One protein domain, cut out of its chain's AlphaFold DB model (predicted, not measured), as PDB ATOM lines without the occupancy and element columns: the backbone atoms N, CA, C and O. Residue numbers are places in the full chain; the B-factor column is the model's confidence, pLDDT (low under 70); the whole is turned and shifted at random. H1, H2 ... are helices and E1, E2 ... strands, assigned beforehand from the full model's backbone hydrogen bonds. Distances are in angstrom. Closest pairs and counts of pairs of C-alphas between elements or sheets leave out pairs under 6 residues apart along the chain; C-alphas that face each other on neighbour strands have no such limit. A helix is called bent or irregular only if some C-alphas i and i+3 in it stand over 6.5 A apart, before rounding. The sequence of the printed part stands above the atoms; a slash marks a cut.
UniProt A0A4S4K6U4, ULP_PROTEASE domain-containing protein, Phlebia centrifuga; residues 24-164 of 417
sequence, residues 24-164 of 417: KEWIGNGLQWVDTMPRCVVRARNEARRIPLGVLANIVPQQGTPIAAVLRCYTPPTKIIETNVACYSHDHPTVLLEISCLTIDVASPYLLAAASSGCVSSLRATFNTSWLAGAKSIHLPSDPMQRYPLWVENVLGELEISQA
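This is residues 24 to 164 of the 417 residues of the protein "ULP_PROTEASE domain-containing protein" of Phlebia centrifuga (UniProt A0A4S4K6U4). Helix H6 lies in the middle, crossed by H4, while H5 begins beside the first part of H6, runs on away from it and packs on one face of a small sheet, E1 E2 E3, at its edge strand E1. H1 meets H6 with its end at the first residues of H6, 152 to 154, the short H2 meets H6 at residues 155 to 159, H3 sits far out at one end and touches no helix, and long stretches with no named element, residues 24 to 38, 73 to 86 and 90 to 107, run round the outside. The printed part has 141 residues, with six named helices and three named strands in the order H1 H2 H3 E1 H4 H5 E2 E3 H6; the sheet, in the order E1 E2 E3, is antiparallel. The class is mostly helix, and the whole is compact, with a radius of gyration of the C-alphas of 16.0 A and spans of 51 by 34 by 28 A.

H6, residues 152 to 164, is the hub, touching four helices. H1, residues 39 to 49, and H6 only just touch, only at their ends, with 3 pairs of C-alphas within 8 A; the closest are those of Arg 49 and Asn 154, 6.5 A apart. H2, residues 55 to 59, only just touches H6, also with 3 pairs, the closest being the C-alphas of Leu 56 and Val 155 at 7.1 A. H3, residues 67 to 72, touches no helix. H4, residues 108 to 116, touches H6 about perpendicular, at 76 degrees, with the C-alphas of Ala 115 and Glu 160 closest at 4.9 A. H5, residues 119 to 132, touches H6 with residues 120 to 124 alone, closest at the C-alphas of Val 120 and Gly 157, 6.0 A, at a shallow tilt of 18 degrees, opposite ways. In the sheet, E2, residues 137 to 140, is the antiparallel neighbour of E1, residues 87 to 89, with N 89 and O 137 within hydrogen-bond range at 2.9 A. E2 and E3, residues 143 to 149, form a hairpin, with N 138 and O 148 at 2.8 A. H5 is on one face of this sheet, making two layers, helix over strands, at a height over the sheet of 8.2 A; H4 and H6 only graze the sheet. In H1, H3, H4 and H6 every O i to N i+4 pair is within hydrogen-bond range; H5 has 8 of 10, and H2 has 0 of 1 but 2 of 2 O i to N i+3 pairs.

H1 begins at C-alpha 39 (38.355, -51.907, 2.281) and is 15.6 A long; H2 is 6.7 A, H3 8.7 A, E1 6.6 A and H4 12.3 A. H5, 19.8 A, is irregular: C-alphas 125 and 128 are 7.7 A apart. E2 is 9.9 A and E3 13.4 A; H6, 18.1 A, ends at C-alpha 164 (29.453, -32.811, -24.035).

The C-alphas farthest apart, those of Glu 25 and Ala 68, are 51.7 A apart. Residues 35 to 40 and 63 to 68 stand free. The links H3 to E1 and E1 to H4 are long, and the printed part has no cut. Mean pLDDT of the printed part is 89.1; residue 82 and residues 96 to 108 are under 70.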
ATOM      1  N   LYS A  24      28.042 -46.505  12.512       97.44
ATOM      2  CA  LYS A  24      28.172 -45.788  13.791       97.44
ATOM      3  C   LYS A  24      29.615 -45.454  14.160       97.44
ATOM      4  O   LYS A  24      29.824 -44.536  14.941       97.44
ATOM      5  N   GLU A  25      30.587 -46.197  13.639       97.50
ATOM      6  CA  GLU A  25      32.014 -45.949  13.879       97.50
ATOM      7  C   GLU A  25      32.589 -44.938  12.889       97.50
ATOM      8  O   GLU A  25      33.486 -44.174  13.236       97.50
ATOM      9  N   TRP A  26      32.035 -44.871  11.678       97.50
ATOM     10  CA  TRP A  26      32.648 -44.130  10.577       97.50
ATOM     11  C   TRP A  26      31.930 -42.828  10.218       97.50
ATOM     12  O   TRP A  26      32.580 -41.840   9.891       97.50
ATOM     13  N   ILE A  27      30.600 -42.811  10.284       98.00
ATOM     14  CA  ILE A  27      29.773 -41.722   9.762       98.00
ATOM     15  C   ILE A  27      29.363 -40.770  10.890       98.00
ATOM     16  O   ILE A  27      28.749 -41.183  11.869       98.00
ATOM     17  N   GLY A  28      29.668 -39.482  10.728       96.38
ATOM     18  CA  GLY A  28      29.349 -38.415  11.682       96.38
ATOM     19  C   GLY A  28      30.342 -38.265  12.840       96.38
ATOM     20  O   GLY A  28      30.098 -37.468  13.739       96.38
ATOM     21  N   ASN A  29      31.468 -38.988  12.822       97.06
ATOM     22  CA  ASN A  29      32.445 -39.008  13.923       97.06
ATOM     23  C   ASN A  29      33.647 -38.065  13.724       97.06
ATOM     24  O   ASN A  29      34.664 -38.210  14.396       97.06
ATOM     25  N   GLY A  30      33.564 -37.114  12.785       94.94
ATOM     26  CA  GLY A  30      34.648 -36.157  12.516       94.94
ATOM     27  C   GLY A  30      35.911 -36.781  11.909       94.94
ATOM     28  O   GLY A  30      36.986 -36.188  11.986       94.94
ATOM     29  N   LEU A  31      35.797 -37.977  11.324       96.94
ATOM     30  CA  LEU A  31      36.901 -38.655  10.650       96.94
ATOM     31  C   LEU A  31      37.234 -37.974   9.317       96.94
ATOM     32  O   LEU A  31      36.355 -37.452   8.631       96.94
ATOM     33  N   GLN A  32      38.508 -38.027   8.933       97.00
ATOM     34  CA  GLN A  32      38.991 -37.554   7.636       97.00
ATOM     35  C   GLN A  32      39.301 -38.731   6.717       97.00
ATOM     36  O   GLN A  32      39.744 -39.785   7.174       97.00
ATOM     37  N   TRP A  33      39.073 -38.543   5.416       96.88
ATOM     38  CA  TRP A  33      39.447 -39.536   4.416       96.88
ATOM     39  C   TRP A  33      40.968 -39.611   4.270       96.88
ATOM     40  O   TRP A  33      41.628 -38.579   4.191       96.88
ATOM     41  N   VAL A  34      41.512 -40.827   4.206       96.50
ATOM     42  CA  VAL A  34      42.937 -41.099   3.967       96.50
ATOM     43  C   VAL A  34      43.074 -42.220   2.939       96.50
ATOM     44  O   VAL A  34      42.181 -43.055   2.812       96.50
ATOM     45  N   ASP A  35      44.190 -42.288   2.219       94.94
ATOM     46  CA  ASP A  35      44.371 -43.294   1.156       94.94
ATOM     47  C   ASP A  35      44.459 -44.731   1.694       94.94
ATOM     48  O   ASP A  35      44.221 -45.697   0.977       94.94
ATOM     49  N   THR A  36      44.731 -44.888   2.991       95.94
ATOM     50  CA  THR A  36      44.817 -46.181   3.682       95.94
ATOM     51  C   THR A  36      43.501 -46.588   4.356       95.94
ATOM     52  O   THR A  36      43.522 -47.255   5.395       95.94
ATOM     53  N   MET A  37      42.349 -46.144   3.838       96.62
ATOM     54  CA  MET A  37      41.044 -46.506   4.404       96.62
ATOM     55  C   MET A  37      40.806 -48.025   4.360       96.62
ATOM     56  O   MET A  37      41.154 -48.676   3.372       96.62
ATOM     57  N   PRO A  38      40.164 -48.621   5.387       96.50
ATOM     58  CA  PRO A  38      39.802 -50.033   5.338       96.50
ATOM     59  C   PRO A  38      38.899 -50.343   4.137       96.50
ATOM     60  O   PRO A  38      37.952 -49.603   3.857       96.50
ATOM     61  N   ARG A  39      39.125 -51.485   3.471       94.38
ATOM     62  CA  ARG A  39      38.355 -51.907   2.281       94.38
ATOM     63  C   ARG A  39      36.836 -51.890   2.503       94.38
ATOM     64  O   ARG A  39      36.087 -51.526   1.603       94.38
ATOM     65  N   CYS A  40      36.357 -52.232   3.704       96.19
ATOM     66  CA  CYS A  40      34.924 -52.198   4.016       96.19
ATOM     67  C   CYS A  40      34.325 -50.779   3.979       96.19
ATOM     68  O   CYS A  40      33.172 -50.624   3.576       96.19
ATOM     69  N   VAL A  41      35.107 -49.754   4.341       96.94
ATOM     70  CA  VAL A  41      34.726 -48.335   4.272       96.94
ATOM     71  C   VAL A  41      34.709 -47.872   2.820       96.94
ATOM     72  O   VAL A  41      33.723 -47.276   2.397       96.94
ATOM     73  N   VAL A  42      35.741 -48.211   2.035       96.69
ATOM     74  CA  VAL A  42      35.805 -47.909   0.591       96.69
ATOM     75  C   VAL A  42      34.620 -48.525  -0.156       96.69
ATOM     76  O   VAL A  42      33.941 -47.837  -0.920       96.69
ATOM     77  N   ARG A  43      34.288 -49.786   0.138       95.69
ATOM     78  CA  ARG A  43      33.118 -50.464  -0.431       95.69
ATOM     79  C   ARG A  43      31.809 -49.760  -0.066       95.69
ATOM     80  O   ARG A  43      31.012 -49.480  -0.955       95.69
ATOM     81  N   ALA A  44      31.586 -49.441   1.211       97.50
ATOM     82  CA  ALA A  44      30.370 -48.747   1.653       97.50
ATOM     83  C   ALA A  44      30.244 -47.333   1.058       97.50
ATOM     84  O   ALA A  44      29.150 -46.898   0.699       97.50
ATOM     85  N   ARG A  45      31.374 -46.636   0.909       97.19
ATOM     86  CA  ARG A  45      31.486 -45.341   0.233       97.19
ATOM     87  C   ARG A  45      31.048 -45.448  -1.226       97.19
ATOM     88  O   ARG A  45      30.250 -44.636  -1.686       97.19
ATOM     89  N   ASN A  46      31.578 -46.426  -1.961       96.31
ATOM     90  CA  ASN A  46      31.245 -46.634  -3.372       96.31
ATOM     91  C   ASN A  46      29.782 -47.054  -3.547       96.31
ATOM     92  O   ASN A  46      29.102 -46.538  -4.429       96.31
ATOM     93  N   GLU A  47      29.271 -47.898  -2.650       96.56
ATOM     94  CA  GLU A  47      27.864 -48.299  -2.616       96.56
ATOM     95  C   GLU A  47      26.923 -47.096  -2.434       96.56
ATOM     96  O   GLU A  47      25.909 -47.000  -3.117       96.56
ATOM     97  N   ALA A  48      27.288 -46.120  -1.592       96.50
ATOM     98  CA  ALA A  48      26.503 -44.894  -1.406       96.50
ATOM     99  C   ALA A  48      26.404 -44.021  -2.677       96.50
ATOM    100  O   ALA A  48      25.450 -43.255  -2.815       96.50
ATOM    101  N   ARG A  49      27.368 -44.138  -3.603       95.75
ATOM    102  CA  ARG A  49      27.373 -43.450  -4.910       95.75
ATOM    103  C   ARG A  49      26.850 -44.324  -6.051       95.75
ATOM    104  O   ARG A  49      26.762 -43.852  -7.185       95.75
ATOM    105  N   ARG A  50      26.547 -45.600  -5.798       95.88
ATOM    106  CA  ARG A  50      26.174 -46.541  -6.853       95.88
ATOM    107  C   ARG A  50      24.828 -46.144  -7.443       95.88
ATOM    108  O   ARG A  50      23.818 -46.114  -6.741       95.88
ATOM    109  N   ILE A  51      24.824 -45.862  -8.740       92.62
ATOM    110  CA  ILE A  51      23.606 -45.523  -9.466       92.62
ATOM    111  C   ILE A  51      22.707 -46.771  -9.516       92.62
ATOM    112  O   ILE A  51      23.189 -47.845  -9.889       92.62
ATOM    113  N   PRO A  52      21.417 -46.674  -9.143       92.25
ATOM    114  CA  PRO A  52      20.496 -47.797  -9.268       92.25
ATOM    115  C   PRO A  52      20.361 -48.283 -10.719       92.25
ATOM    116  O   PRO A  52      20.394 -47.493 -11.666       92.25
ATOM    117  N   LEU A  53      20.178 -49.597 -10.893       89.19
ATOM    118  CA  LEU A  53      20.031 -50.211 -12.212       89.19
ATOM    119  C   LEU A  53      18.860 -49.576 -12.979       89.19
ATOM    120  O   LEU A  53      17.776 -49.390 -12.431       89.19
ATOM    121  N   GLY A  54      19.088 -49.246 -14.250       86.69
ATOM    122  CA  GLY A  54      18.083 -48.655 -15.137       86.69
ATOM    123  C   GLY A  54      17.952 -47.132 -15.049       86.69
ATOM    124  O   GLY A  54      17.401 -46.543 -15.972       86.69
ATOM    125  N   VAL A  55      18.495 -46.462 -14.023       88.06
ATOM    126  CA  VAL A  55      18.422 -44.990 -13.928       88.06
ATOM    127  C   VAL A  55      19.099 -44.330 -15.129       88.06
ATOM    128  O   VAL A  55      18.473 -43.517 -15.800       88.06
ATOM    129  N   LEU A  56      20.336 -44.721 -15.456       88.62
ATOM    130  CA  LEU A  56      21.058 -44.146 -16.599       88.62
ATOM    131  C   LEU A  56      20.362 -44.415 -17.933       88.62
ATOM    132  O   LEU A  56      20.277 -43.509 -18.751       88.62
ATOM    133  N   ALA A  57      19.801 -45.613 -18.124       88.06
ATOM    134  CA  ALA A  57      19.126 -45.993 -19.366       88.06
ATOM    135  C   ALA A  57      17.878 -45.144 -19.681       88.06
ATOM    136  O   ALA A  57      17.414 -45.158 -20.816       88.06
ATOM    137  N   ASN A  58      17.334 -44.429 -18.688       85.25
ATOM    138  CA  ASN A  58      16.195 -43.524 -18.854       85.25
ATOM    139  C   ASN A  58      16.602 -42.054 -19.043       85.25
ATOM    140  O   ASN A  58      15.754 -41.236 -19.382       85.25
ATOM    141  N   ILE A  59      17.859 -41.694 -18.769       85.56
ATOM    142  CA  ILE A  59      18.307 -40.291 -18.743       85.56
ATOM    143  C   ILE A  59      19.342 -40.025 -19.841       85.56
ATOM    144  O   ILE A  59      19.352 -38.953 -20.440       85.56
ATOM    145  N   VAL A  60      20.203 -41.001 -20.120       89.56
ATOM    146  CA  VAL A  60      21.228 -40.939 -21.160       89.56
ATOM    147  C   VAL A  60      20.757 -41.786 -22.347       89.56
ATOM    148  O   VAL A  60      20.281 -42.905 -22.125       89.56
ATOM    149  N   PRO A  61      20.872 -41.300 -23.599       91.81
ATOM    150  CA  PRO A  61      20.564 -42.119 -24.764       91.81
ATOM    151  C   PRO A  61      21.376 -43.417 -24.747       91.81
ATOM    152  O   PRO A  61      22.548 -43.431 -24.372       91.81
ATOM    153  N   GLN A  62      20.768 -44.530 -25.152       93.31
ATOM    154  CA  GLN A  62      21.482 -45.805 -25.198       93.31
ATOM    155  C   GLN A  62      22.625 -45.720 -26.217       93.31
ATOM    156  O   GLN A  62      22.482 -45.065 -27.242       93.31
ATOM    157  N   GLN A  63      23.750 -46.395 -25.976       93.81
ATOM    158  CA  GLN A  63      24.929 -46.334 -26.861       93.81
ATOM    159  C   GLN A  63      24.600 -46.637 -28.337       93.81
ATOM    160  O   GLN A  63      25.126 -45.994 -29.240       93.81
ATOM    161  N   GLY A  64      23.674 -47.573 -28.575       94.75
ATOM    162  CA  GLY A  64      23.209 -47.953 -29.912       94.75
ATOM    163  C   GLY A  64      22.171 -47.019 -30.546       94.75
ATOM    164  O   GLY A  64      21.716 -47.306 -31.647       94.75
ATOM    165  N   THR A  65      21.743 -45.946 -29.871       95.81
ATOM    166  CA  THR A  65      20.789 -44.985 -30.441       95.81
ATOM    167  C   THR A  65      21.437 -44.250 -31.624       95.81
ATOM    168  O   THR A  65      22.544 -43.734 -31.458       95.81
ATOM    169  N   PRO A  66      20.784 -44.168 -32.799       97.56
ATOM    170  CA  PRO A  66      21.324 -43.419 -33.928       97.56
ATOM    171  C   PRO A  66      21.532 -41.937 -33.608       97.56
ATOM    172  O   PRO A  66      20.727 -41.342 -32.884       97.56
ATOM    173  N   ILE A  67      22.570 -41.328 -34.184       97.69
ATOM    174  CA  ILE A  67      22.891 -39.902 -33.997       97.69
ATOM    175  C   ILE A  67      21.672 -39.024 -34.297       97.69
ATOM    176  O   ILE A  67      21.309 -38.178 -33.481       97.69
ATOM    177  N   ALA A  68      20.980 -39.269 -35.414       97.50
ATOM    178  CA  ALA A  68      19.820 -38.477 -35.814       97.50
ATOM    179  C   ALA A  68      18.687 -38.517 -34.772       97.50
ATOM    180  O   ALA A  68      18.013 -37.512 -34.540       97.50
ATOM    181  N   ALA A  69      18.483 -39.658 -34.104       96.25
ATOM    182  CA  ALA A  69      17.489 -39.788 -33.043       96.25
ATOM    183  C   ALA A  69      17.904 -39.025 -31.774       96.25
ATOM    184  O   ALA A  69      17.057 -38.402 -31.131       96.25
ATOM    185  N   VAL A  70      19.197 -39.024 -31.434       95.00
ATOM    186  CA  VAL A  70      19.726 -38.240 -30.308       95.00
ATOM    187  C   VAL A  70      19.569 -36.741 -30.562       95.00
ATOM    188  O   VAL A  70      19.068 -36.033 -29.690       95.00
ATOM    189  N   LEU A  71      19.923 -36.263 -31.758       94.81
ATOM    190  CA  LEU A  71      19.842 -34.842 -32.111       94.81
ATOM    191  C   LEU A  71      18.402 -34.315 -32.119       94.81
ATOM    192  O   LEU A  71      18.155 -33.204 -31.656       94.81
ATOM    193  N   ARG A  72      17.424 -35.124 -32.547       94.44
ATOM    194  CA  ARG A  72      15.994 -34.756 -32.483       94.44
ATOM    195  C   ARG A  72      15.481 -34.548 -31.056       94.44
ATOM    196  O   ARG A  72      14.529 -33.798 -30.857       94.44
ATOM    197  N   CYS A  73      16.093 -35.214 -30.081       88.88
ATOM    198  CA  CYS A  73      15.744 -35.113 -28.664       88.88
ATOM    199  C   CYS A  73      16.653 -34.141 -27.896       88.88
ATOM    200  O   CYS A  73      16.467 -33.959 -26.690       88.88
ATOM    201  N   TYR A  74      17.641 -33.532 -28.559       88.44
ATOM    202  CA  TYR A  74      18.597 -32.657 -27.901       88.44
ATOM    203  C   TYR A  74      17.908 -31.406 -27.360       88.44
ATOM    204  O   TYR A  74      17.217 -30.679 -28.073       88.44
ATOM    205  N   THR A  75      18.139 -31.138 -26.079       85.00
ATOM    206  CA  THR A  75      17.749 -29.884 -25.443       85.00
ATOM    207  C   THR A  75      19.028 -29.158 -25.047       85.00
ATOM    208  O   THR A  75      19.743 -29.658 -24.172       85.00
ATOM    209  N   PRO A  76      19.341 -28.001 -25.661       84.44
ATOM    210  CA  PRO A  76      20.513 -27.226 -25.293       84.44
ATOM    211  C   PRO A  76      20.516 -26.930 -23.792       84.44
ATOM    212  O   PRO A  76      19.469 -26.574 -23.240       84.44
ATOM    213  N   PRO A  77      21.668 -27.042 -23.114       81.44
ATOM    214  CA  PRO A  77      21.741 -26.722 -21.703       81.44
ATOM    215  C   PRO A  77      21.416 -25.242 -21.486       81.44
ATOM    216  O   PRO A  77      22.079 -24.342 -22.010       81.44
ATOM    217  N   THR A  78      20.382 -24.974 -20.691       80.50
ATOM    218  CA  THR A  78      20.053 -23.614 -20.267       80.50
ATOM    219  C   THR A  78      21.166 -23.118 -19.351       80.50
ATOM    220  O   THR A  78      21.385 -23.681 -18.279       80.50
ATOM    221  N   LYS A  79      21.873 -22.051 -19.745       77.06
ATOM    222  CA  LYS A  79      22.856 -21.391 -18.874       77.06
ATOM    223  C   LYS A  79      22.131 -20.746 -17.697       77.06
ATOM    224  O   LYS A  79      21.644 -19.622 -17.812       77.06
ATOM    225  N   ILE A  80      22.058 -21.445 -16.571       75.69
ATOM    226  CA  ILE A  80      21.574 -20.850 -15.329       75.69
ATOM    227  C   ILE A  80      22.768 -20.173 -14.650       75.69
ATOM    228  O   ILE A  80      23.751 -20.819 -14.295       75.69
ATOM    229  N   ILE A  81      22.712 -18.844 -14.527       73.06
ATOM    230  CA  ILE A  81      23.704 -18.070 -13.773       73.06
ATOM    231  C   ILE A  81      23.351 -18.229 -12.296       73.06
ATOM    232  O   ILE A  81      22.586 -17.438 -11.742       73.06
ATOM    233  N   GLU A  82      23.859 -19.284 -11.670       69.94
ATOM    234  CA  GLU A  82      23.611 -19.555 -10.255       69.94
ATOM    235  C   GLU A  82      24.788 -19.084  -9.411       69.94
ATOM    236  O   GLU A  82      25.949 -19.377  -9.688       69.94
ATOM    237  N   THR A  83      24.481 -18.321  -8.366       78.31
ATOM    238  CA  THR A  83      25.464 -17.863  -7.375       78.31
ATOM    239  C   THR A  83      25.718 -18.897  -6.280       78.31
ATOM    240  O   THR A  83      26.685 -18.772  -5.531       78.31
ATOM    241  N   ASN A  84      24.855 -19.909  -6.174       84.25
ATOM    242  CA  ASN A  84      24.941 -20.964  -5.174       84.25
ATOM    243  C   ASN A  84      25.643 -22.193  -5.763       84.25
ATOM    244  O   ASN A  84      25.487 -22.501  -6.940       84.25
ATOM    245  N   VAL A  85      26.404 -22.904  -4.930       90.06
ATOM    246  CA  VAL A  85      27.153 -24.111  -5.312       90.06
ATOM    247  C   VAL A  85      26.416 -25.339  -4.785       90.06
ATOM    248  O   VAL A  85      25.934 -25.317  -3.652       90.06
ATOM    249  N   ALA A  86      26.346 -26.410  -5.582       94.44
ATOM    250  CA  ALA A  86      25.816 -27.689  -5.115       94.44
ATOM    251  C   ALA A  86      26.565 -28.173  -3.869       94.44
ATOM    252  O   ALA A  86      27.793 -28.079  -3.790       94.44
ATOM    253  N   CYS A  87      25.829 -28.689  -2.889       96.38
ATOM    254  CA  CYS A  87      26.400 -29.067  -1.603       96.38
ATOM    255  C   CYS A  87      25.753 -30.328  -1.031       96.38
ATOM    256  O   CYS A  87      24.663 -30.745  -1.421       96.38
ATOM    257  N   TYR A  88      26.448 -30.955  -0.088       97.94
ATOM    258  CA  TYR A  88      25.930 -32.102   0.641       97.94
ATOM    259  C   TYR A  88      25.099 -31.655   1.847       97.94
ATOM    260  O   TYR A  88      25.456 -30.702   2.537       97.94
ATOM    261  N   SER A  89      24.016 -32.375   2.130       97.56
ATOM    262  CA  SER A  89      23.148 -32.143   3.287       97.56
ATOM    263  C   SER A  89      23.086 -33.371   4.197       97.56
ATOM    264  O   SER A  89      23.127 -34.517   3.738       97.56
ATOM    265  N   HIS A  90      22.964 -33.130   5.503       97.38
ATOM    266  CA  HIS A  90      22.737 -34.161   6.523       97.38
ATOM    267  C   HIS A  90      21.292 -34.677   6.551       97.38
ATOM    268  O   HIS A  90      21.003 -35.697   7.187       97.38
ATOM    269  N   ASP A  91      20.381 -33.988   5.866       97.06
ATOM    270  CA  ASP A  91      18.986 -34.388   5.767       97.06
ATOM    271  C   ASP A  91      18.804 -35.548   4.788       97.06
ATOM    272  O   ASP A  91      19.566 -35.727   3.836       97.06
ATOM    273  N   HIS A  92      17.749 -36.334   5.000       95.69
ATOM    274  CA  HIS A  92      17.371 -37.393   4.069       95.69
ATOM    275  C   HIS A  92      16.920 -36.814   2.713       95.69
ATOM    276  O   HIS A  92      16.364 -35.706   2.672       95.69
ATOM    277  N   PRO A  93      17.136 -37.551   1.606       94.94
ATOM    278  CA  PRO A  93      16.638 -37.141   0.300       94.94
ATOM    279  C   PRO A  93      15.112 -36.991   0.335       94.94
ATOM    280  O   PRO A  93      14.416 -37.801   0.948       94.94
ATOM    281  N   THR A  94      14.601 -35.936  -0.299       91.25
ATOM    282  CA  THR A  94      13.155 -35.698  -0.472       91.25
ATOM    283  C   THR A  94      12.640 -36.309  -1.763       91.25
ATOM    284  O   THR A  94      11.450 -36.598  -1.868       91.25
ATOM    285  N   VAL A  95      13.532 -36.536  -2.727       84.38
ATOM    286  CA  VAL A  95      13.204 -37.192  -3.988       84.38
ATOM    287  C   VAL A  95      13.409 -38.692  -3.823       84.38
ATOM    288  O   VAL A  95      14.539 -39.180  -3.742       84.38
ATOM    289  N   LEU A  96      12.302 -39.430  -3.776       68.31
ATOM    290  CA  LEU A  96      12.308 -40.880  -3.913       68.31
ATOM    291  C   LEU A  96      12.257 -41.202  -5.405       68.31
ATOM    292  O   LEU A  96      11.197 -41.177  -6.023       68.31
ATOM    293  N   LEU A  97      13.421 -41.468  -5.996       64.75
ATOM    294  CA  LEU A  97      13.516 -41.957  -7.371       64.75
ATOM    295  C   LEU A  97      13.184 -43.454  -7.359       64.75
ATOM    296  O   LEU A  97      14.069 -44.302  -7.455       64.75
ATOM    297  N   GLU A  98      11.907 -43.789  -7.144       64.38
ATOM    298  CA  GLU A  98      11.435 -45.150  -7.386       64.38
ATOM    299  C   GLU A  98      11.656 -45.473  -8.864       64.38
ATOM    300  O   GLU A  98      11.194 -44.751  -9.749       64.38
ATOM    301  N   ILE A  99      12.390 -46.559  -9.127       61.41
ATOM    302  CA  ILE A  99      12.839 -46.958 -10.471       61.41
ATOM    303  C   ILE A  99      11.649 -47.076 -11.440       61.41
ATOM    304  O   ILE A  99      11.769 -46.750 -12.617       61.41
ATOM    305  N   SER A 100      10.481 -47.480 -10.934       59.38
ATOM    306  CA  SER A 100       9.228 -47.622 -11.681       59.38
ATOM    307  C   SER A 100       8.550 -46.303 -12.073       59.38
ATOM    308  O   SER A 100       7.690 -46.318 -12.948       59.38
ATOM    309  N   CYS A 101       8.910 -45.178 -11.449       54.72
ATOM    310  CA  CYS A 101       8.297 -43.862 -11.676       54.72
ATOM    311  C   CYS A 101       9.242 -42.861 -12.358       54.72
ATOM    312  O   CYS A 101       8.885 -41.696 -12.517       54.72
ATOM    313  N   LEU A 102      10.418 -43.308 -12.814       55.12
ATOM    314  CA  LEU A 102      11.333 -42.542 -13.667       55.12
ATOM    315  C   LEU A 102      10.799 -42.399 -15.103       55.12
ATOM    316  O   LEU A 102      11.537 -42.508 -16.076       55.12
ATOM    317  N   THR A 103       9.513 -42.106 -15.269       52.94
ATOM    318  CA  THR A 103       9.045 -41.430 -16.477       52.94
ATOM    319  C   THR A 103       9.515 -39.982 -16.375       52.94
ATOM    320  O   THR A 103       8.790 -39.165 -15.827       52.94
ATOM    321  N   ILE A 104      10.780 -39.749 -16.756       49.59
ATOM    322  CA  ILE A 104      11.502 -38.591 -17.349       49.59
ATOM    323  C   ILE A 104      11.045 -37.132 -17.070       49.59
ATOM    324  O   ILE A 104      11.844 -36.208 -17.213       49.59
ATOM    325  N   ASP A 105       9.833 -36.864 -16.608       51.84
ATOM    326  CA  ASP A 105       9.148 -35.599 -16.862       51.84
ATOM    327  C   ASP A 105       9.315 -34.518 -15.776       51.84
ATOM    328  O   ASP A 105       8.890 -33.387 -15.976       51.84
ATOM    329  N   VAL A 106       9.932 -34.797 -14.615       41.47
ATOM    330  CA  VAL A 106       9.913 -33.813 -13.496       41.47
ATOM    331  C   VAL A 106      11.288 -33.443 -12.917       41.47
ATOM    332  O   VAL A 106      11.396 -32.450 -12.206       41.47
ATOM    333  N   ALA A 107      12.374 -34.144 -13.265       55.59
ATOM    334  CA  ALA A 107      13.722 -33.819 -12.759       55.59
ATOM    335  C   ALA A 107      14.790 -33.588 -13.846       55.59
ATOM    336  O   ALA A 107      15.898 -33.164 -13.523       55.59
ATOM    337  N   SER A 108      14.477 -33.828 -15.126       69.19
ATOM    338  CA  SER A 108      15.468 -33.745 -16.210       69.19
ATOM    339  C   SER A 108      16.059 -32.335 -16.393       69.19
ATOM    340  O   SER A 108      17.282 -32.211 -16.360       69.19
ATOM    341  N   PRO A 109      15.271 -31.239 -16.460       79.50
ATOM    342  CA  PRO A 109      15.838 -29.914 -16.741       79.50
ATOM    343  C   PRO A 109      16.799 -29.415 -15.653       79.50
ATOM    344  O   PRO A 109      17.829 -28.820 -15.963       79.50
ATOM    345  N   TYR A 110      16.492 -29.685 -14.382       83.25
ATOM    346  CA  TYR A 110      17.314 -29.250 -13.249       83.25
ATOM    347  C   TYR A 110      18.616 -30.038 -13.134       83.25
ATOM    348  O   TYR A 110      19.665 -29.445 -12.866       83.25
ATOM    349  N   LEU A 111      18.563 -31.354 -13.367       84.50
ATOM    350  CA  LEU A 111      19.754 -32.204 -13.403       84.50
ATOM    351  C   LEU A 111      20.643 -31.854 -14.597       84.50
ATOM    352  O   LEU A 111      21.854 -31.734 -14.431       84.50
ATOM    353  N   LEU A 112      20.052 -31.618 -15.773       83.25
ATOM    354  CA  LEU A 112      20.781 -31.163 -16.958       83.25
ATOM    355  C   LEU A 112      21.455 -29.806 -16.716       83.25
ATOM    356  O   LEU A 112      22.621 -29.640 -17.062       83.25
ATOM    357  N   ALA A 113      20.764 -28.857 -16.080       84.38
ATOM    358  CA  ALA A 113      21.353 -27.569 -15.727       84.38
ATOM    359  C   ALA A 113      22.499 -27.704 -14.710       84.38
ATOM    360  O   ALA A 113      23.541 -27.064 -14.863       84.38
ATOM    361  N   ALA A 114      22.336 -28.561 -13.698       83.44
ATOM    362  CA  ALA A 114      23.367 -28.815 -12.693       83.44
ATOM    363  C   ALA A 114      24.601 -29.522 -13.279       83.44
ATOM    364  O   ALA A 114      25.728 -29.222 -12.883       83.44
ATOM    365  N   ALA A 115      24.409 -30.435 -14.235       85.31
ATOM    366  CA  ALA A 115      25.506 -31.085 -14.948       85.31
ATOM    367  C   ALA A 115      26.335 -30.068 -15.754       85.31
ATOM    368  O   ALA A 115      27.558 -30.150 -15.782       85.31
ATOM    369  N   SER A 116      25.689 -29.044 -16.319       82.69
ATOM    370  CA  SER A 116      26.350 -28.013 -17.129       82.69
ATOM    371  C   SER A 116      27.030 -26.881 -16.337       82.69
ATOM    372  O   SER A 116      27.732 -26.066 -16.934       82.69
ATOM    373  N   SER A 117      26.836 -26.779 -15.015       81.44
ATOM    374  CA  SER A 117      27.318 -25.644 -14.201       81.44
ATOM    375  C   SER A 117      28.640 -25.896 -13.459       81.44
ATOM    376  O   SER A 117      29.036 -25.104 -12.604       81.44
ATOM    377  N   GLY A 118      29.341 -26.999 -13.750       83.31
ATOM    378  CA  GLY A 118      30.589 -27.367 -13.067       83.31
ATOM    379  C   GLY A 118      30.392 -27.895 -11.636       83.31
ATOM    380  O   GLY A 118      31.369 -28.117 -10.914       83.31
ATOM    381  N   CYS A 119      29.144 -28.145 -11.220       89.69
ATOM    382  CA  CYS A 119      28.821 -28.685  -9.896       89.69
ATOM    383  C   CYS A 119      29.468 -30.054  -9.643       89.69
ATOM    384  O   CYS A 119      29.864 -30.344  -8.513       89.69
ATOM    385  N   VAL A 120      29.624 -30.871 -10.688       92.31
ATOM    386  CA  VAL A 120      30.183 -32.232 -10.613       92.31
ATOM    387  C   VAL A 120      31.578 -32.234  -9.989       92.31
ATOM    388  O   VAL A 120      31.837 -32.998  -9.060       92.31
ATOM    389  N   SER A 121      32.469 -31.345 -10.438       92.44
ATOM    390  CA  SER A 121      33.845 -31.272  -9.925       92.44
ATOM    391  C   SER A 121      33.894 -30.887  -8.441       92.44
ATOM    392  O   SER A 121      34.640 -31.492  -7.669       92.44
ATOM    393  N   SER A 122      33.059 -29.928  -8.022       93.81
ATOM    394  CA  SER A 122      32.956 -29.493  -6.620       93.81
ATOM    395  C   SER A 122      32.423 -30.605  -5.706       93.81
ATOM    396  O   SER A 122      33.002 -30.899  -4.654       93.81
ATOM    397  N   LEU A 123      31.351 -31.280  -6.134       95.94
ATOM    398  CA  LEU A 123      30.773 -32.415  -5.415       95.94
ATOM    399  C   LEU A 123      31.795 -33.556  -5.290       95.94
ATOM    400  O   LEU A 123      32.077 -34.011  -4.182       95.94
ATOM    401  N   ARG A 124      32.450 -33.951  -6.390       96.06
ATOM    402  CA  ARG A 124      33.495 -34.994  -6.388       96.06
ATOM    403  C   ARG A 124      34.631 -34.691  -5.419       96.06
ATOM    404  O   ARG A 124      35.018 -35.571  -4.649       96.06
ATOM    405  N   ALA A 125      35.136 -33.458  -5.428       95.88
ATOM    406  CA  ALA A 125      36.238 -33.040  -4.566       95.88
ATOM    407  C   ALA A 125      35.882 -33.093  -3.069       95.88
ATOM    408  O   ALA A 125      36.755 -33.307  -2.230       95.88
ATOM    409  N   THR A 126      34.605 -32.917  -2.721       96.81
ATOM    410  CA  THR A 126      34.140 -32.826  -1.326       96.81
ATOM    411  C   THR A 126      33.378 -34.060  -0.839       96.81
ATOM    412  O   THR A 126      33.072 -34.146   0.356       96.81
ATOM    413  N   PHE A 127      33.110 -35.039  -1.714       97.62
ATOM    414  CA  PHE A 127      32.290 -36.213  -1.401       97.62
ATOM    415  C   PHE A 127      32.820 -36.994  -0.197       97.62
ATOM    416  O   PHE A 127      32.073 -37.246   0.743       97.62
ATOM    417  N   ASN A 128      34.106 -37.365  -0.198       97.62
ATOM    418  CA  ASN A 128      34.660 -38.251   0.832       97.62
ATOM    419  C   ASN A 128      34.538 -37.635   2.234       97.62
ATOM    420  O   ASN A 128      34.067 -38.289   3.165       97.62
ATOM    421  N   THR A 129      34.908 -36.359   2.364       97.19
ATOM    422  CA  THR A 129      34.795 -35.601   3.616       97.19
ATOM    423  C   THR A 129      33.339 -35.444   4.044       97.19
ATOM    424  O   THR A 129      33.011 -35.677   5.204       97.19
ATOM    425  N   SER A 130      32.443 -35.102   3.116       97.94
ATOM    426  CA  SER A 130      31.029 -34.863   3.431       97.94
ATOM    427  C   SER A 130      30.291 -36.147   3.816       97.94
ATOM    428  O   SER A 130      29.502 -36.154   4.760       97.94
ATOM    429  N   TRP A 131      30.576 -37.257   3.134       98.31
ATOM    430  CA  TRP A 131      30.014 -38.568   3.451       98.31
ATOM    431  C   TRP A 131      30.440 -39.035   4.849       98.31
ATOM    432  O   TRP A 131      29.577 -39.384   5.655       98.31
ATOM    433  N   LEU A 132      31.734 -38.939   5.189       98.06
ATOM    434  CA  LEU A 132      32.227 -39.231   6.543       98.06
ATOM    435  C   LEU A 132      31.655 -38.279   7.598       98.06
ATOM    436  O   LEU A 132      31.417 -38.698   8.729       98.06
ATOM    437  N   ALA A 133      31.372 -37.025   7.244       97.88
ATOM    438  CA  ALA A 133      30.687 -36.086   8.129       97.88
ATOM    439  C   ALA A 133      29.205 -36.446   8.364       97.88
ATOM    440  O   ALA A 133      28.577 -35.891   9.262       97.88
ATOM    441  N   GLY A 134      28.636 -37.386   7.605       97.94
ATOM    442  CA  GLY A 134      27.245 -37.813   7.747       97.94
ATOM    443  C   GLY A 134      26.280 -37.161   6.774       97.94
ATOM    444  O   GLY A 134      25.093 -37.051   7.087       97.94
ATOM    445  N   ALA A 135      26.760 -36.710   5.616       98.25
ATOM    446  CA  ALA A 135      25.887 -36.344   4.513       98.25
ATOM    447  C   ALA A 135      25.023 -37.535   4.072       98.25
ATOM    448  O   ALA A 135      25.488 -38.673   3.999       98.25
ATOM    449  N   LYS A 136      23.762 -37.254   3.749       97.12
ATOM    450  CA  LYS A 136      22.770 -38.238   3.294       97.12
ATOM    451  C   LYS A 136      22.131 -37.866   1.961       97.12
ATOM    452  O   LYS A 136      21.521 -38.725   1.326       97.12
ATOM    453  N   SER A 137      22.247 -36.609   1.547       97.31
ATOM    454  CA  SER A 137      21.676 -36.111   0.301       97.31
ATOM    455  C   SER A 137      22.525 -35.002  -0.321       97.31
ATOM    456  O   SER A 137      23.479 -34.513   0.290       97.31
ATOM    457  N   ILE A 138      22.181 -34.636  -1.552       96.44
ATOM    458  CA  ILE A 138      22.758 -33.540  -2.327       96.44
ATOM    459  C   ILE A 138      21.679 -32.475  -2.520       96.44
ATOM    460  O   ILE A 138      20.544 -32.787  -2.880       96.44
ATOM    461  N   HIS A 139      22.044 -31.222  -2.294       95.00
ATOM    462  CA  HIS A 139      21.253 -30.050  -2.636       95.00
ATOM    463  C   HIS A 139      21.799 -29.456  -3.934       95.00
ATOM    464  O   HIS A 139      23.005 -29.217  -4.046       95.00
ATOM    465  N   LEU A 140      20.922 -29.271  -4.921       93.00
ATOM    466  CA  LEU A 140      21.278 -28.667  -6.200       93.00
ATOM    467  C   LEU A 140      20.738 -27.236  -6.244       93.00
ATOM    468  O   LEU A 140      19.571 -27.031  -5.910       93.00
ATOM    469  N   PRO A 141      21.538 -26.246  -6.670       90.69
ATOM    470  CA  PRO A 141      21.072 -24.865  -6.726       90.69
ATOM    471  C   PRO A 141      19.919 -24.667  -7.716       90.69
ATOM    472  O   PRO A 141      19.021 -23.874  -7.430       90.69
ATOM    473  N   SER A 142      19.904 -25.464  -8.790       88.00
ATOM    474  CA  SER A 142      18.851 -25.498  -9.804       88.00
ATOM    475  C   SER A 142      17.504 -25.977  -9.274       88.00
ATOM    476  O   SER A 142      16.473 -25.567  -9.798       88.00
ATOM    477  N   ASP A 143      17.488 -26.775  -8.205       90.06
ATOM    478  CA  ASP A 143      16.264 -27.242  -7.557       90.06
ATOM    479  C   ASP A 143      16.384 -27.120  -6.030       90.06
ATOM    480  O   ASP A 143      16.601 -28.106  -5.313       90.06
ATOM    481  N   PRO A 144      16.245 -25.894  -5.492       90.06
ATOM    482  CA  PRO A 144      16.534 -25.634  -4.092       90.06
ATOM    483  C   PRO A 144      15.521 -26.278  -3.138       90.06
ATOM    484  O   PRO A 144      15.767 -26.313  -1.930       90.06
ATOM    485  N   MET A 145      14.377 -26.746  -3.646       91.44
ATOM    486  CA  MET A 145      13.317 -27.369  -2.850       91.44
ATOM    487  C   MET A 145      13.529 -28.869  -2.668       91.44
ATOM    488  O   MET A 145      12.891 -29.471  -1.801       91.44
ATOM    489  N   GLN A 146      14.418 -29.468  -3.457       92.38
ATOM    490  CA  GLN A 146      14.657 -30.897  -3.444       92.38
ATOM    491  C   GLN A 146      16.017 -31.262  -2.848       92.38
ATOM    492  O   GLN A 146      16.996 -30.516  -2.879       92.38
ATOM    493  N   ARG A 147      16.063 -32.465  -2.277       93.38
ATOM    494  CA  ARG A 147      17.272 -33.133  -1.805       93.38
ATOM    495  C   ARG A 147      17.376 -34.477  -2.499       93.38
ATOM    496  O   ARG A 147      16.492 -35.328  -2.366       93.38
ATOM    497  N   TYR A 148      18.471 -34.662  -3.212       94.19
ATOM    498  CA  TYR A 148      18.715 -35.821  -4.052       94.19
ATOM    499  C   TYR A 148      19.535 -36.882  -3.316       94.19
ATOM    500  O   TYR A 148      20.345 -36.543  -2.453       94.19
ATOM    501  N   PRO A 149      19.368 -38.174  -3.633       95.19
ATOM    502  CA  PRO A 149      20.254 -39.217  -3.127       95.19
ATOM    503  C   PRO A 149      21.728 -38.969  -3.488       95.19
ATOM    504  O   PRO A 149      22.029 -38.369  -4.516       95.19
ATOM    505  N   LEU A 150      22.661 -39.492  -2.685       96.62
ATOM    506  CA  LEU A 150      24.107 -39.305  -2.898       96.62
ATOM    507  C   LEU A 150      24.618 -39.826  -4.253       96.62
ATOM    508  O   LEU A 150      25.568 -39.270  -4.798       96.62
ATOM    509  N   TRP A 151      23.979 -40.850  -4.825       96.00
ATOM    510  CA  TRP A 151      24.334 -41.379  -6.144       96.00
ATOM    511  C   TRP A 151      24.039 -40.413  -7.298       96.00
ATOM    512  O   TRP A 151      24.553 -40.616  -8.398       96.00
ATOM    513  N   VAL A 152      23.255 -39.348  -7.072       94.50
ATOM    514  CA  VAL A 152      22.981 -38.333  -8.102       94.50
ATOM    515  C   VAL A 152      24.251 -37.600  -8.523       94.50
ATOM    516  O   VAL A 152      24.340 -37.196  -9.674       94.50
ATOM    517  N   GLU A 153      25.279 -37.509  -7.676       95.50
ATOM    518  CA  GLU A 153      26.572 -36.959  -8.106       95.50
ATOM    519  C   GLU A 153      27.181 -37.756  -9.274       95.50
ATOM    520  O   GLU A 153      27.648 -37.151 -10.237       95.50
ATOM    521  N   ASN A 154      27.111 -39.091  -9.247       94.88
ATOM    522  CA  ASN A 154      27.573 -39.911 -10.367       94.88
ATOM    523  C   ASN A 154      26.685 -39.726 -11.609       94.88
ATOM    524  O   ASN A 154      27.212 -39.624 -12.712       94.88
ATOM    525  N   VAL A 155      25.360 -39.614 -11.443       93.38
ATOM    526  CA  VAL A 155      24.448 -39.329 -12.569       93.38
ATOM    527  C   VAL A 155      24.751 -37.983 -13.216       93.38
ATOM    528  O   VAL A 155      24.756 -37.900 -14.439       93.38
ATOM    529  N   LEU A 156      25.042 -36.943 -12.432       93.88
ATOM    530  CA  LEU A 156      25.441 -35.642 -12.973       93.88
ATOM    531  C   LEU A 156      26.739 -35.746 -13.783       93.88
ATOM    532  O   LEU A 156      26.854 -35.095 -14.813       93.88
ATOM    533  N   GLY A 157      27.682 -36.589 -13.355       94.31
ATOM    534  CA  GLY A 157      28.892 -36.875 -14.123       94.31
ATOM    535  C   GLY A 157      28.616 -37.558 -15.465       94.31
ATOM    536  O   GLY A 157      29.160 -37.138 -16.480       94.31
ATOM    537  N   GLU A 158      27.751 -38.573 -15.492       93.69
ATOM    538  CA  GLU A 158      27.343 -39.231 -16.745       93.69
ATOM    539  C   GLU A 158      26.573 -38.277 -17.670       93.69
ATOM    540  O   GLU A 158      26.777 -38.269 -18.883       93.69
ATOM    541  N   LEU A 159      25.723 -37.422 -17.095       92.00
ATOM    542  CA  LEU A 159      25.006 -36.378 -17.822       92.00
ATOM    543  C   LEU A 159      25.948 -35.336 -18.422       92.00
ATOM    544  O   LEU A 159      25.771 -34.987 -19.582       92.00
ATOM    545  N   GLU A 160      26.947 -34.866 -17.675       93.06
ATOM    546  CA  GLU A 160      27.961 -33.919 -18.160       93.06
ATOM    547  C   GLU A 160      28.710 -34.500 -19.372       93.06
ATOM    548  O   GLU A 160      28.855 -33.839 -20.402       93.06
ATOM    549  N   ILE A 161      29.107 -35.776 -19.294       92.25
ATOM    550  CA  ILE A 161      29.756 -36.499 -20.397       92.25
ATOM    551  C   ILE A 161      28.814 -36.632 -21.599       92.25
ATOM    552  O   ILE A 161      29.211 -36.347 -22.731       92.25
ATOM    553  N   SER A 162      27.569 -37.057 -21.369       93.06
ATOM    554  CA  SER A 162      26.553 -37.203 -22.415       93.06
ATOM    555  C   SER A 162      26.255 -35.870 -23.103       93.06
ATOM    556  O   SER A 162      26.211 -35.813 -24.329       93.06
ATOM    557  N   GLN A 163      26.082 -34.790 -22.337       91.81
ATOM    558  CA  GLN A 163      25.858 -33.442 -22.856       91.81
ATOM    559  C   GLN A 163      27.033 -32.986 -23.715       91.81
ATOM    560  O   GLN A 163      26.812 -32.527 -24.828       91.81
ATOM    561  N   ALA A 164      28.274 -33.178 -23.256       92.38
ATOM    562  CA  ALA A 164      29.453 -32.811 -24.035       92.38
ATOM    563  C   ALA A 164      29.504 -33.533 -25.395       92.38
ATOM    564  O   ALA A 164      29.820 -32.910 -26.407       92.38
TER     565      ALA A 164